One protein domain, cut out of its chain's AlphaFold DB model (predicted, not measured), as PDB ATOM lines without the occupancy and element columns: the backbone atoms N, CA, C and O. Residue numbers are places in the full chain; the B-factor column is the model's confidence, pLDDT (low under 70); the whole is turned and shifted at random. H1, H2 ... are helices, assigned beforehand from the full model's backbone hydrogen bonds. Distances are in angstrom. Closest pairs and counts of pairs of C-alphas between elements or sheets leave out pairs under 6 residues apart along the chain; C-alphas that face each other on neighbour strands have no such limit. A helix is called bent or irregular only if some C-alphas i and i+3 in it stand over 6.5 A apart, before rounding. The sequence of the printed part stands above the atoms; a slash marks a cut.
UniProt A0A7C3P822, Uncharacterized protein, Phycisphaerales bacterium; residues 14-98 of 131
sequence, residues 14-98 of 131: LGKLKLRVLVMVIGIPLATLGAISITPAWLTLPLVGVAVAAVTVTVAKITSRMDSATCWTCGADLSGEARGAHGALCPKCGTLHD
ATOM      1  N   LEU A  14      12.633  17.695 -12.732       61.72
ATOM      2  CA  LEU A  14      12.617  16.978 -11.465       61.72
ATOM      3  C   LEU A  14      12.585  17.891 -10.239       61.72
ATOM      4  O   LEU A  14      11.886  17.576  -9.290       61.72
ATOM      5  N   GLY A  15      13.294  19.021 -10.237       61.50
ATOM      6  CA  GLY A  15      13.274  19.971  -9.123       61.50
ATOM      7  C   GLY A  15      11.904  20.626  -8.961       61.50
ATOM      8  O   GLY A  15      11.360  20.661  -7.862       61.50
ATOM      9  N   LYS A  16      11.290  21.063 -10.070       62.78
ATOM     10  CA  LYS A  16       9.921  21.610 -10.074       62.78
ATOM     11  C   LYS A  16       8.875  20.569  -9.672       62.78
ATOM     12  O   LYS A  16       7.941  20.901  -8.943       62.78
ATOM     13  N   LEU A  17       9.033  19.322 -10.117       68.69
ATOM     14  CA  LEU A  17       8.131  18.230  -9.756       68.69
ATOM     15  C   LEU A  17       8.293  17.846  -8.279       68.69
ATOM     16  O   LEU A  17       7.308  17.775  -7.554       68.69
ATOM     17  N   LYS A  18       9.536  17.694  -7.814       66.38
ATOM     18  CA  LYS A  18       9.880  17.354  -6.430       66.38
ATOM     19  C   LYS A  18       9.440  18.443  -5.455       66.38
ATOM     20  O   LYS A  18       8.972  18.105  -4.379       66.38
ATOM     21  N   LEU A  19       9.487  19.720  -5.850       74.00
ATOM     22  CA  LEU A  19       8.965  20.831  -5.049       74.00
ATOM     23  C   LEU A  19       7.433  20.801  -4.943       74.00
ATOM     24  O   LEU A  19       6.898  20.967  -3.853       74.00
ATOM     25  N   ARG A  20       6.714  20.537  -6.044       72.44
ATOM     26  CA  ARG A  20       5.248  20.379  -6.001       72.44
ATOM     27  C   ARG A  20       4.823  19.163  -5.184       72.44
ATOM     28  O   ARG A  20       3.851  19.246  -4.442       72.44
ATOM     29  N   VAL A  21       5.558  18.059  -5.306       72.62
ATOM     30  CA  VAL A  21       5.331  16.849  -4.508       72.62
ATOM     31  C   VAL A  21       5.620  17.122  -3.036       72.62
ATOM     32  O   VAL A  21       4.779  16.792  -2.217       72.62
ATOM     33  N   LEU A  22       6.725  17.791  -2.690       75.88
ATOM     34  CA  LEU A  22       7.020  18.187  -1.307       75.88
ATOM     35  C   LEU A  22       5.921  19.076  -0.718       75.88
ATOM     36  O   LEU A  22       5.477  18.834   0.397       75.88
ATOM     37  N   VAL A  23       5.447  20.066  -1.479       79.19
ATOM     38  CA  VAL A  23       4.355  20.952  -1.049       79.19
ATOM     39  C   VAL A  23       3.057  20.178  -0.835       79.19
ATOM     40  O   VAL A  23       2.374  20.436   0.146       79.19
ATOM     41  N   MET A  24       2.717  19.215  -1.693       77.69
ATOM     42  CA  MET A  24       1.528  18.376  -1.491       77.69
ATOM     43  C   MET A  24       1.698  17.408  -0.317       77.69
ATOM     44  O   MET A  24       0.813  17.309   0.525       77.69
ATOM     45  N   VAL A  25       2.850  16.744  -0.214       75.56
ATOM     46  CA  VAL A  25       3.153  15.782   0.854       75.56
ATOM     47  C   VAL A  25       3.199  16.448   2.222       75.56
ATOM     48  O   VAL A  25       2.844  15.794   3.187       75.56
ATOM     49  N   ILE A  26       3.607  17.716   2.333       76.00
ATOM     50  CA  ILE A  26       3.607  18.453   3.607       76.00
ATOM     51  C   ILE A  26       2.279  19.186   3.818       76.00
ATOM     52  O   ILE A  26       1.746  19.194   4.923       76.00
ATOM     53  N   GLY A  27       1.722  19.785   2.765       77.62
ATOM     54  CA  GLY A  27       0.506  20.589   2.838       77.62
ATOM     55  C   GLY A  27      -0.737  19.770   3.170       77.62
ATOM     56  O   GLY A  27      -1.544  20.214   3.977       77.62
ATOM     57  N   ILE A  28      -0.871  18.567   2.606       74.88
ATOM     58  CA  ILE A  28      -2.007  17.677   2.876       74.88
ATOM     59  C   ILE A  28      -2.051  17.251   4.355       74.88
ATOM     60  O   ILE A  28      -3.081  17.509   4.977       74.88
ATOM     61  N   PRO A  29      -0.984  16.688   4.965       71.75
ATOM     62  CA  PRO A  29      -1.012  16.301   6.370       71.75
ATOM     63  C   PRO A  29      -1.173  17.499   7.303       71.75
ATOM     64  O   PRO A  29      -1.947  17.395   8.252       71.75
ATOM     65  N   LEU A  30      -0.519  18.641   7.029       72.69
ATOM     66  CA  LEU A  30      -0.717  19.863   7.822       72.69
ATOM     67  C   LEU A  30      -2.169  20.343   7.766       72.69
ATOM     68  O   LEU A  30      -2.721  20.729   8.793       72.69
ATOM     69  N   ALA A  31      -2.791  20.308   6.586       74.44
ATOM     70  CA  ALA A  31      -4.187  20.689   6.422       74.44
ATOM     71  C   ALA A  31      -5.124  19.716   7.149       74.44
ATOM     72  O   ALA A  31      -6.043  20.164   7.830       74.44
ATOM     73  N   THR A  32      -4.875  18.404   7.083       69.56
ATOM     74  CA  THR A  32      -5.648  17.426   7.866       69.56
ATOM     75  C   THR A  32      -5.440  17.596   9.368       69.56
ATOM     76  O   THR A  32      -6.423  17.589  10.094       69.56
ATOM     77  N   LEU A  33      -4.214  17.821   9.851       68.75
ATOM     78  CA  LEU A  33      -3.931  18.084  11.271       68.75
ATOM     79  C   LEU A  33      -4.618  19.366  11.760       68.75
ATOM     80  O   LEU A  33      -5.183  19.382  12.852       68.75
ATOM     81  N   GLY A  34      -4.618  20.415  10.935       72.50
ATOM     82  CA  GLY A  34      -5.345  21.654  11.210       72.50
ATOM     83  C   GLY A  34      -6.864  21.473  11.210       72.50
ATOM     84  O   GLY A  34      -7.547  22.087  12.020       72.50
ATOM     85  N   ALA A  35      -7.402  20.608  10.347       68.00
ATOM     86  CA  ALA A  35      -8.826  20.287  10.344       68.00
ATOM     87  C   ALA A  35      -9.225  19.472  11.586       68.00
ATOM     88  O   ALA A  35     -10.226  19.787  12.226       68.00
ATOM     89  N   ILE A  36      -8.408  18.482  11.968       68.19
ATOM     90  CA  ILE A  36      -8.645  17.612  13.131       68.19
ATOM     91  C   ILE A  36      -8.685  18.420  14.429       68.19
ATOM     92  O   ILE A  36      -9.500  18.115  15.294       68.19
ATOM     93  N   SER A  37      -7.853  19.459  14.567       66.25
ATOM     94  CA  SER A  37      -7.785  20.242  15.809       66.25
ATOM     95  C   SER A  37      -9.055  21.046  16.110       66.25
ATOM     96  O   SER A  37      -9.272  21.418  17.261       66.25
ATOM     97  N   ILE A  38      -9.900  21.295  15.103       71.44
ATOM     98  CA  ILE A  38     -11.139  22.077  15.238       71.44
ATOM     99  C   ILE A  38     -12.381  21.167  15.287       71.44
ATOM    100  O   ILE A  38     -13.432  21.587  15.773       71.44
ATOM    101  N   THR A  39     -12.297  19.917  14.816       67.44
ATOM    102  CA  THR A  39     -13.469  19.032  14.692       67.44
ATOM    103  C   THR A  39     -13.641  18.033  15.848       67.44
ATOM    104  O   THR A  39     -12.669  17.422  16.285       67.44
ATOM    105  N   PRO A  40     -14.884  17.794  16.314       64.12
ATOM    106  CA  PRO A  40     -15.183  16.838  17.381       64.12
ATOM    107  C   PRO A  40     -14.938  15.374  16.971       64.12
ATOM    108  O   PRO A  40     -15.117  14.987  15.815       64.12
ATOM    109  N   ALA A  41     -14.574  14.546  17.958       66.25
ATOM    110  CA  ALA A  41     -14.040  13.185  17.815       66.25
ATOM    111  C   ALA A  41     -14.908  12.180  17.027       66.25
ATOM    112  O   ALA A  41     -14.392  11.172  16.561       66.25
ATOM    113  N   TRP A  42     -16.201  12.446  16.835       69.38
ATOM    114  CA  TRP A  42     -17.089  11.581  16.047       69.38
ATOM    115  C   TRP A  42     -16.870  11.675  14.523       69.38
ATOM    116  O   TRP A  42     -17.348  10.816  13.789       69.38
ATOM    117  N   LEU A  43     -16.137  12.683  14.028       60.25
ATOM    118  CA  LEU A  43     -15.895  12.899  12.591       60.25
ATOM    119  C   LEU A  43     -14.510  12.447  12.092       60.25
ATOM    120  O   LEU A  43     -14.204  12.585  10.908       60.25
ATOM    121  N   THR A  44     -13.651  11.923  12.964       65.69
ATOM    122  CA  THR A  44     -12.244  11.622  12.638       65.69
ATOM    123  C   THR A  44     -12.071  10.333  11.829       65.69
ATOM    124  O   THR A  44     -11.195  10.267  10.971       65.69
ATOM    125  N   LEU A  45     -12.944   9.339  12.024       69.44
ATOM    126  CA  LEU A  45     -12.947   8.056  11.301       69.44
ATOM    127  C   LEU A  45     -12.949   8.192   9.761       69.44
ATOM    128  O   LEU A  45     -12.037   7.663   9.118       69.44
ATOM    129  N   PRO A  46     -13.893   8.920   9.128       72.69
ATOM    130  CA  PRO A  46     -13.873   9.104   7.675       72.69
ATOM    131  C   PRO A  46     -12.685   9.953   7.209       72.69
ATOM    132  O   PRO A  46     -12.175   9.753   6.107       72.69
ATOM    133  N   LEU A  47     -12.209  10.878   8.047       71.50
ATOM    134  CA  LEU A  47     -11.109  11.774   7.706       71.50
ATOM    135  C   LEU A  47      -9.785  11.015   7.542       71.50
ATOM    136  O   LEU A  47      -9.038  11.270   6.596       71.50
ATOM    137  N   VAL A  48      -9.526  10.037   8.416       73.56
ATOM    138  CA  VAL A  48      -8.367   9.140   8.296       73.56
ATOM    139  C   VAL A  48      -8.471   8.298   7.022       73.56
ATOM    140  O   VAL A  48      -7.492   8.185   6.285       73.56
ATOM    141  N   GLY A  49      -9.664   7.785   6.702       73.56
ATOM    142  CA  GLY A  49      -9.904   7.037   5.463       73.56
ATOM    143  C   GLY A  49      -9.580   7.848   4.204       73.56
ATOM    144  O   GLY A  49      -8.877   7.366   3.315       73.56
ATOM    145  N   VAL A  50     -10.012   9.112   4.149       75.88
ATOM    146  CA  VAL A  50      -9.712  10.016   3.025       75.88
ATOM    147  C   VAL A  50      -8.217  10.330   2.938       75.88
ATOM    148  O   VAL A  50      -7.670  10.355   1.835       75.88
ATOM    149  N   ALA A  51      -7.533  10.521   4.069       72.69
ATOM    150  CA  ALA A  51      -6.090  10.761   4.083       72.69
ATOM    151  C   ALA A  51      -5.311   9.561   3.517       72.69
ATOM    152  O   ALA A  51      -4.477   9.730   2.624       72.69
ATOM    153  N   VAL A  52      -5.625   8.342   3.963       77.00
ATOM    154  CA  VAL A  52      -4.979   7.112   3.475       77.00
ATOM    155  C   VAL A  52      -5.294   6.872   1.993       77.00
ATOM    156  O   VAL A  52      -4.395   6.544   1.212       77.00
ATOM    157  N   ALA A  53      -6.536   7.108   1.561       74.62
ATOM    158  CA  ALA A  53      -6.921   7.024   0.151       74.62
ATOM    159  C   ALA A  53      -6.157   8.044  -0.717       74.62
ATOM    160  O   ALA A  53      -5.647   7.712  -1.787       74.62
ATOM    161  N   ALA A  54      -6.004   9.286  -0.251       75.25
ATOM    162  CA  ALA A  54      -5.254  10.308  -0.977       75.25
ATOM    163  C   ALA A  54      -3.768   9.937  -1.121       75.25
ATOM    164  O   ALA A  54      -3.185  10.104  -2.198       75.25
ATOM    165  N   VAL A  55      -3.158   9.395  -0.062       75.81
ATOM    166  CA  VAL A  55      -1.763   8.935  -0.088       75.81
ATOM    167  C   VAL A  55      -1.597   7.771  -1.063       75.81
ATOM    168  O   VAL A  55      -0.737   7.834  -1.940       75.81
ATOM    169  N   THR A  56      -2.447   6.746  -0.979       75.62
ATOM    170  CA  THR A  56      -2.376   5.569  -1.863       75.62
ATOM    171  C   THR A  56      -2.558   5.936  -3.337       75.62
ATOM    172  O   THR A  56      -1.758   5.511  -4.170       75.62
ATOM    173  N   VAL A  57      -3.516   6.808  -3.674       76.88
ATOM    174  CA  VAL A  57      -3.696   7.308  -5.049       76.88
ATOM    175  C   VAL A  57      -2.479   8.109  -5.516       76.88
ATOM    176  O   VAL A  57      -2.066   7.997  -6.673       76.88
ATOM    177  N   THR A  58      -1.867   8.896  -4.631       75.25
ATOM    178  CA  THR A  58      -0.659   9.665  -4.960       75.25
ATOM    179  C   THR A  58       0.513   8.738  -5.269       75.25
ATOM    180  O   THR A  58       1.179   8.922  -6.289       75.25
ATOM    181  N   VAL A  59       0.726   7.709  -4.446       73.81
ATOM    182  CA  VAL A  59       1.758   6.690  -4.670       73.81
ATOM    183  C   VAL A  59       1.493   5.940  -5.974       73.81
ATOM    184  O   VAL A  59       2.378   5.886  -6.821       73.81
ATOM    185  N   ALA A  60       0.264   5.468  -6.210       74.31
ATOM    186  CA  ALA A  60      -0.109   4.781  -7.450       74.31
ATOM    187  C   ALA A  60       0.142   5.645  -8.699       74.31
ATOM    188  O   ALA A  60       0.625   5.156  -9.726       74.31
ATOM    189  N   LYS A  61      -0.121   6.954  -8.608       70.06
ATOM    190  CA  LYS A  61       0.132   7.912  -9.690       70.06
ATOM    191  C   LYS A  61       1.630   8.109  -9.948       70.06
ATOM    192  O   LYS A  61       2.016   8.263 -11.103       70.06
ATOM    193  N   ILE A  62       2.466   8.112  -8.908       65.31
ATOM    194  CA  ILE A  62       3.931   8.206  -9.036       65.31
ATOM    195  C   ILE A  62       4.492   6.909  -9.630       65.31
ATOM    196  O   ILE A  62       5.282   6.967 -10.570       65.31
ATOM    197  N   THR A  63       4.027   5.750  -9.162       69.19
ATOM    198  CA  THR A  63       4.432   4.439  -9.688       69.19
ATOM    199  C   THR A  63       4.054   4.279 -11.158       69.19
ATOM    200  O   THR A  63       4.894   3.896 -11.965       69.19
ATOM    201  N   SER A  64       2.852   4.708 -11.552       64.69
ATOM    202  CA  SER A  64       2.428   4.698 -12.963       64.69
ATOM    203  C   SER A  64       3.292   5.602 -13.854       64.69
ATOM    204  O   SER A  64       3.420   5.368 -15.051       64.69
ATOM    205  N   ARG A  65       3.897   6.655 -13.287       59.62
ATOM    206  CA  ARG A  65       4.825   7.535 -14.017       59.62
ATOM    207  C   ARG A  65       6.228   6.948 -14.135       59.62
ATOM    208  O   ARG A  65       6.926   7.323 -15.067       59.62
ATOM    209  N   MET A  66       6.627   6.042 -13.239       63.47
ATOM    210  CA  MET A  66       7.885   5.294 -13.364       63.47
ATOM    211  C   MET A  66       7.819   4.217 -14.450       63.47
ATOM    212  O   MET A  66       8.851   3.887 -15.024       63.47
ATOM    213  N   ASP A  67       6.621   3.724 -14.766       61.91
ATOM    214  CA  ASP A  67       6.397   2.800 -15.886       61.91
ATOM    215  C   ASP A  67       6.557   3.493 -17.255       61.91
ATOM    216  O   ASP A  67       6.985   2.904 -18.246       61.91
ATOM    217  N   SER A  68       6.294   4.803 -17.299       61.22
ATOM    218  CA  SER A  68       6.483   5.612 -18.502       61.22
ATOM    219  C   SER A  68       7.969   5.884 -18.726       61.22
ATOM    220  O   SER A  68       8.627   6.505 -17.888       61.22
ATOM    221  N   ALA A  69       8.495   5.491 -19.886       66.06
ATOM    222  CA  ALA A  69       9.864   5.768 -20.309       66.06
ATOM    223  C   ALA A  69      10.073   7.280 -20.503       66.06
ATOM    224  O   ALA A  69      10.080   7.773 -21.619       66.06
ATOM    225  N   THR A  70      10.206   8.054 -19.431       72.75
ATOM    226  CA  THR A  70      10.400   9.506 -19.487       72.75
ATOM    227  C   THR A  70      11.799   9.859 -19.018       72.75
ATOM    228  O   THR A  70      12.321   9.279 -18.073       72.75
ATOM    229  N   CYS A  71      12.446  10.805 -19.696       73.12
ATOM    230  CA  CYS A  71      13.787  11.238 -19.334       73.12
ATOM    231  C   CYS A  71      13.765  11.977 -17.989       73.12
ATOM    232  O   CYS A  71      13.149  13.036 -17.875       73.12
ATOM    233  N   TRP A  72      14.520  11.495 -17.003       67.69
ATOM    234  CA  TRP A  72      14.586  12.097 -15.663       67.69
ATOM    235  C   TRP A  72      15.301  13.459 -15.616       67.69
ATOM    236  O   TRP A  72      15.247  14.162 -14.613       67.69
ATOM    237  N   THR A  73      15.948  13.885 -16.699       67.31
ATOM    238  CA  THR A  73      16.552  15.224 -16.787       67.31
ATOM    239  C   THR A  73      15.575  16.244 -17.366       67.31
ATOM    240  O   THR A  73      15.405  17.333 -16.812       67.31
ATOM    241  N   CYS A  74      14.922  15.910 -18.484       70.19
ATOM    242  CA  CYS A  74      14.150  16.880 -19.266       70.19
ATOM    243  C   CYS A  74      12.646  16.589 -19.364       70.19
ATOM    244  O   CYS A  74      11.919  17.419 -19.903       70.19
ATOM    245  N   GLY A  75      12.173  15.444 -18.862       70.81
ATOM    246  CA  GLY A  75      10.766  15.038 -18.911       70.81
ATOM    247  C   GLY A  75      10.264  14.643 -20.305       70.81
ATOM    248  O   GLY A  75       9.056  14.553 -20.505       70.81
ATOM    249  N   ALA A  76      11.156  14.448 -21.283       71.81
ATOM    250  CA  ALA A  76      10.778  14.000 -22.621       71.81
ATOM    251  C   ALA A  76      10.373  12.522 -22.616       71.81
ATOM    252  O   ALA A  76      11.010  11.714 -21.941       71.81
ATOM    253  N   ASP A  77       9.341  12.187 -23.385       72.81
ATOM    254  CA  ASP A  77       8.903  10.811 -23.589       72.81
ATOM    255  C   ASP A  77       9.888  10.064 -24.506       72.81
ATOM    256  O   ASP A  77      10.282  10.572 -25.556       72.81
ATOM    257  N   LEU A  78      10.324   8.889 -24.065       74.69
ATOM    258  CA  LEU A  78      11.277   7.985 -24.717       74.69
ATOM    259  C   LEU A  78      10.575   6.697 -25.179       74.69
ATOM    260  O   LEU A  78      11.251   5.736 -25.543       74.69
ATOM    261  N   SER A  79       9.238   6.639 -25.143       71.75
ATOM    262  CA  SER A  79       8.473   5.416 -25.422       71.75
ATOM    263  C   SER A  79       8.578   4.967 -26.885       71.75
ATOM    264  O   SER A  79       8.280   3.818 -27.192       71.75
ATOM    265  N   GLY A  80       9.023   5.852 -27.784       68.31
ATOM    266  CA  GLY A  80       9.233   5.567 -29.206       68.31
ATOM    267  C   GLY A  80      10.695   5.465 -29.651       68.31
ATOM    268  O   GLY A  80      10.932   5.329 -30.847       68.31
ATOM    269  N   GLU A  81      11.673   5.562 -28.741       67.75
ATOM    270  CA  GLU A  81      13.095   5.637 -29.108       67.75
ATOM    271  C   GLU A  81      13.796   4.273 -28.976       67.75
ATOM    272  O   GLU A  81      13.582   3.532 -28.011       67.75
ATOM    273  N   ALA A  82      14.659   3.936 -29.940       62.50
ATOM    274  CA  ALA A  82      15.376   2.662 -29.963       62.50
ATOM    275  C   ALA A  82      16.345   2.546 -28.771       62.50
ATOM    276  O   ALA A  82      17.375   3.223 -28.709       62.50
ATOM    277  N   ARG A  83      16.023   1.668 -27.814       64.12
ATOM    278  CA  ARG A  83      16.900   1.336 -26.683       64.12
ATOM    279  C   ARG A  83      18.063   0.480 -27.188       64.12
ATOM    280  O   ARG A  83      17.852  -0.643 -27.637       64.12
ATOM    281  N   GLY A  84      19.281   1.019 -27.143       67.12
ATOM    282  CA  GLY A  84      20.494   0.263 -27.457       67.12
ATOM    283  C   GLY A  84      20.945  -0.612 -26.283       67.12
ATOM    284  O   GLY A  84      20.461  -0.462 -25.161       67.12
ATOM    285  N   ALA A  85      21.935  -1.477 -26.519       64.44
ATOM    286  CA  ALA A  85      22.532  -2.353 -25.497       64.44
ATOM    287  C   ALA A  85      23.195  -1.607 -24.313       64.44
ATOM    288  O   ALA A  85      23.537  -2.227 -23.314       64.44
ATOM    289  N   HIS A  86      23.365  -0.285 -24.423       61.81
ATOM    290  CA  HIS A  86      23.977   0.591 -23.417       61.81
ATOM    291  C   HIS A  86      23.001   1.661 -22.889       61.81
ATOM    292  O   HIS A  86      23.425   2.720 -22.436       61.81
ATOM    293  N   GLY A  87      21.689   1.429 -23.012       68.38
ATOM    294  CA  GLY A  87      20.656   2.375 -22.589       68.38
ATOM    295  C   GLY A  87      20.129   3.273 -23.714       68.38
ATOM    296  O   GLY A  87      20.479   3.131 -24.890       68.38
ATOM    297  N   ALA A  88      19.222   4.184 -23.351       69.06
ATOM    298  CA  ALA A  88      18.585   5.114 -24.281       69.06
ATOM    299  C   ALA A  88      19.176   6.521 -24.132       69.06
ATOM    300  O   ALA A  88      19.195   7.090 -23.040       69.06
ATOM    301  N   LEU A  89      19.633   7.104 -25.239       74.50
ATOM    302  CA  LEU A  89      20.027   8.512 -25.300       74.50
ATOM    303  C   LEU A  89      18.778   9.366 -25.467       74.50
ATOM    304  O   LEU A  89      18.034   9.195 -26.427       74.50
ATOM    305  N   CYS A  90      18.554  10.320 -24.567       77.25
ATOM    306  CA  CYS A  90      17.432  11.230 -24.736       77.25
ATOM    307  C   CYS A  90      17.702  12.211 -25.899       77.25
ATOM    308  O   CYS A  90      18.607  13.042 -25.774       77.25
ATOM    309  N   PRO A  91      16.887  12.235 -26.974       72.00
ATOM    310  CA  PRO A  91      17.127  13.087 -28.152       72.00
ATOM    311  C   PRO A  91      17.011  14.589 -27.840       72.00
ATOM    312  O   PRO A  91      17.535  15.442 -28.559       72.00
ATOM    313  N   LYS A  92      16.318  14.934 -26.747       69.50
ATOM    314  CA  LYS A  92      16.111  16.316 -26.293       69.50
ATOM    315  C   LYS A  92      17.285  16.899 -25.508       69.50
ATOM    316  O   LYS A  92      17.621  18.056 -25.729       69.50
ATOM    317  N   CYS A  93      17.874  16.145 -24.578       71.19
ATOM    318  CA  CYS A  93      18.886  16.664 -23.649       71.19
ATOM    319  C   CYS A  93      20.243  15.954 -23.732       71.19
ATOM    320  O   CYS A  93      21.179  16.385 -23.068       71.19
ATOM    321  N   GLY A  94      20.357  14.874 -24.512       73.38
ATOM    322  CA  GLY A  94      21.590  14.095 -24.652       73.38
ATOM    323  C   GLY A  94      21.995  13.319 -23.396       73.38
ATOM    324  O   GLY A  94      23.075  12.743 -23.364       73.38
ATOM    325  N   THR A  95      21.155  13.295 -22.356       73.88
ATOM    326  CA  THR A  95      21.405  12.490 -21.156       73.88
ATOM    327  C   THR A  95      21.258  11.011 -21.497       73.88
ATOM    328  O   THR A  95      20.241  10.610 -22.069       73.88
ATOM    329  N   LEU A  96      22.271  10.224 -21.129       71.00
ATOM    330  CA  LEU A  96      22.230   8.769 -21.178       71.00
ATOM    331  C   LEU A  96      21.315   8.269 -20.059       71.00
ATOM    332  O   LEU A  96      21.534   8.585 -18.890       71.00
ATOM    333  N   HIS A  97      20.271   7.538 -20.428       67.50
ATOM    334  CA  HIS A  97      19.374   6.885 -19.489       67.50
ATOM    335  C   HIS A  97      19.721   5.396 -19.448       67.50
ATOM    336  O   HIS A  97      19.257   4.613 -20.282       67.50
ATOM    337  N   ASP A  98      20.555   5.009 -18.486       63.00
ATOM    338  CA  ASP A  98      20.786   3.606 -18.150       63.00
ATOM    339  C   ASP A  98      19.571   3.094 -17.375       63.00
ATOM    340  O   ASP A  98      19.444   3.278 -16.168       63.00
TER     341      ASP A  98
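AT A GLANCE: This is residues 14 to 98 of the 131 residues of an uncharacterized protein of Phycisphaerales bacterium (UniProt A0A7C3P822). A long helical hairpin, H1 and H2 side by side, touches near its linked end and has a small head of loops, residues 68 to 98, at its open end. The printed part has 85 residues with two named helices, H1 then H2, and no named strand; the class is all helix. It is extended, with a radius of gyration of the C-alphas of 19.0 A, a rod spanning 59 by 20 by 16 A.

IN THESE COORDINATES: H1, residues 14 to 36, runs 32.5 A from C-alpha 14 at (12.617, 16.978, -11.465). H2, residues 41 to 67, runs 40.8 A to C-alpha 67 at (6.397, 2.800, -15.886); it is irregular, with C-alphas 42 and 45 7.2 A apart.

HOW THE PARTS SIT: H1 touches H2 with residues 29 to 36 alone, and H2 touches H1 with residues 44 to 51 alone. Their closest C-alphas, of Ile 36 and Thr 44, are 7.0 A apart. This helical hairpin has a shallow tilt of 11 degrees, opposite ways. O i to N i+4 pairs are within hydrogen-bond range in 18 of 19 cases in H1 and 20 of 23 in H2. Residues 88 to 89 pair antiparallel with residues 96 to 97.

THE WHOLE: The farthest C-alphas, of Pro 40 and Ala 85, are 60.2 A apart. The printed part has no cut; the H1 to H2 link is tight. Mean pLDDT of the printed part is 70.1, with 39 residues under 70, among them 80 to 88.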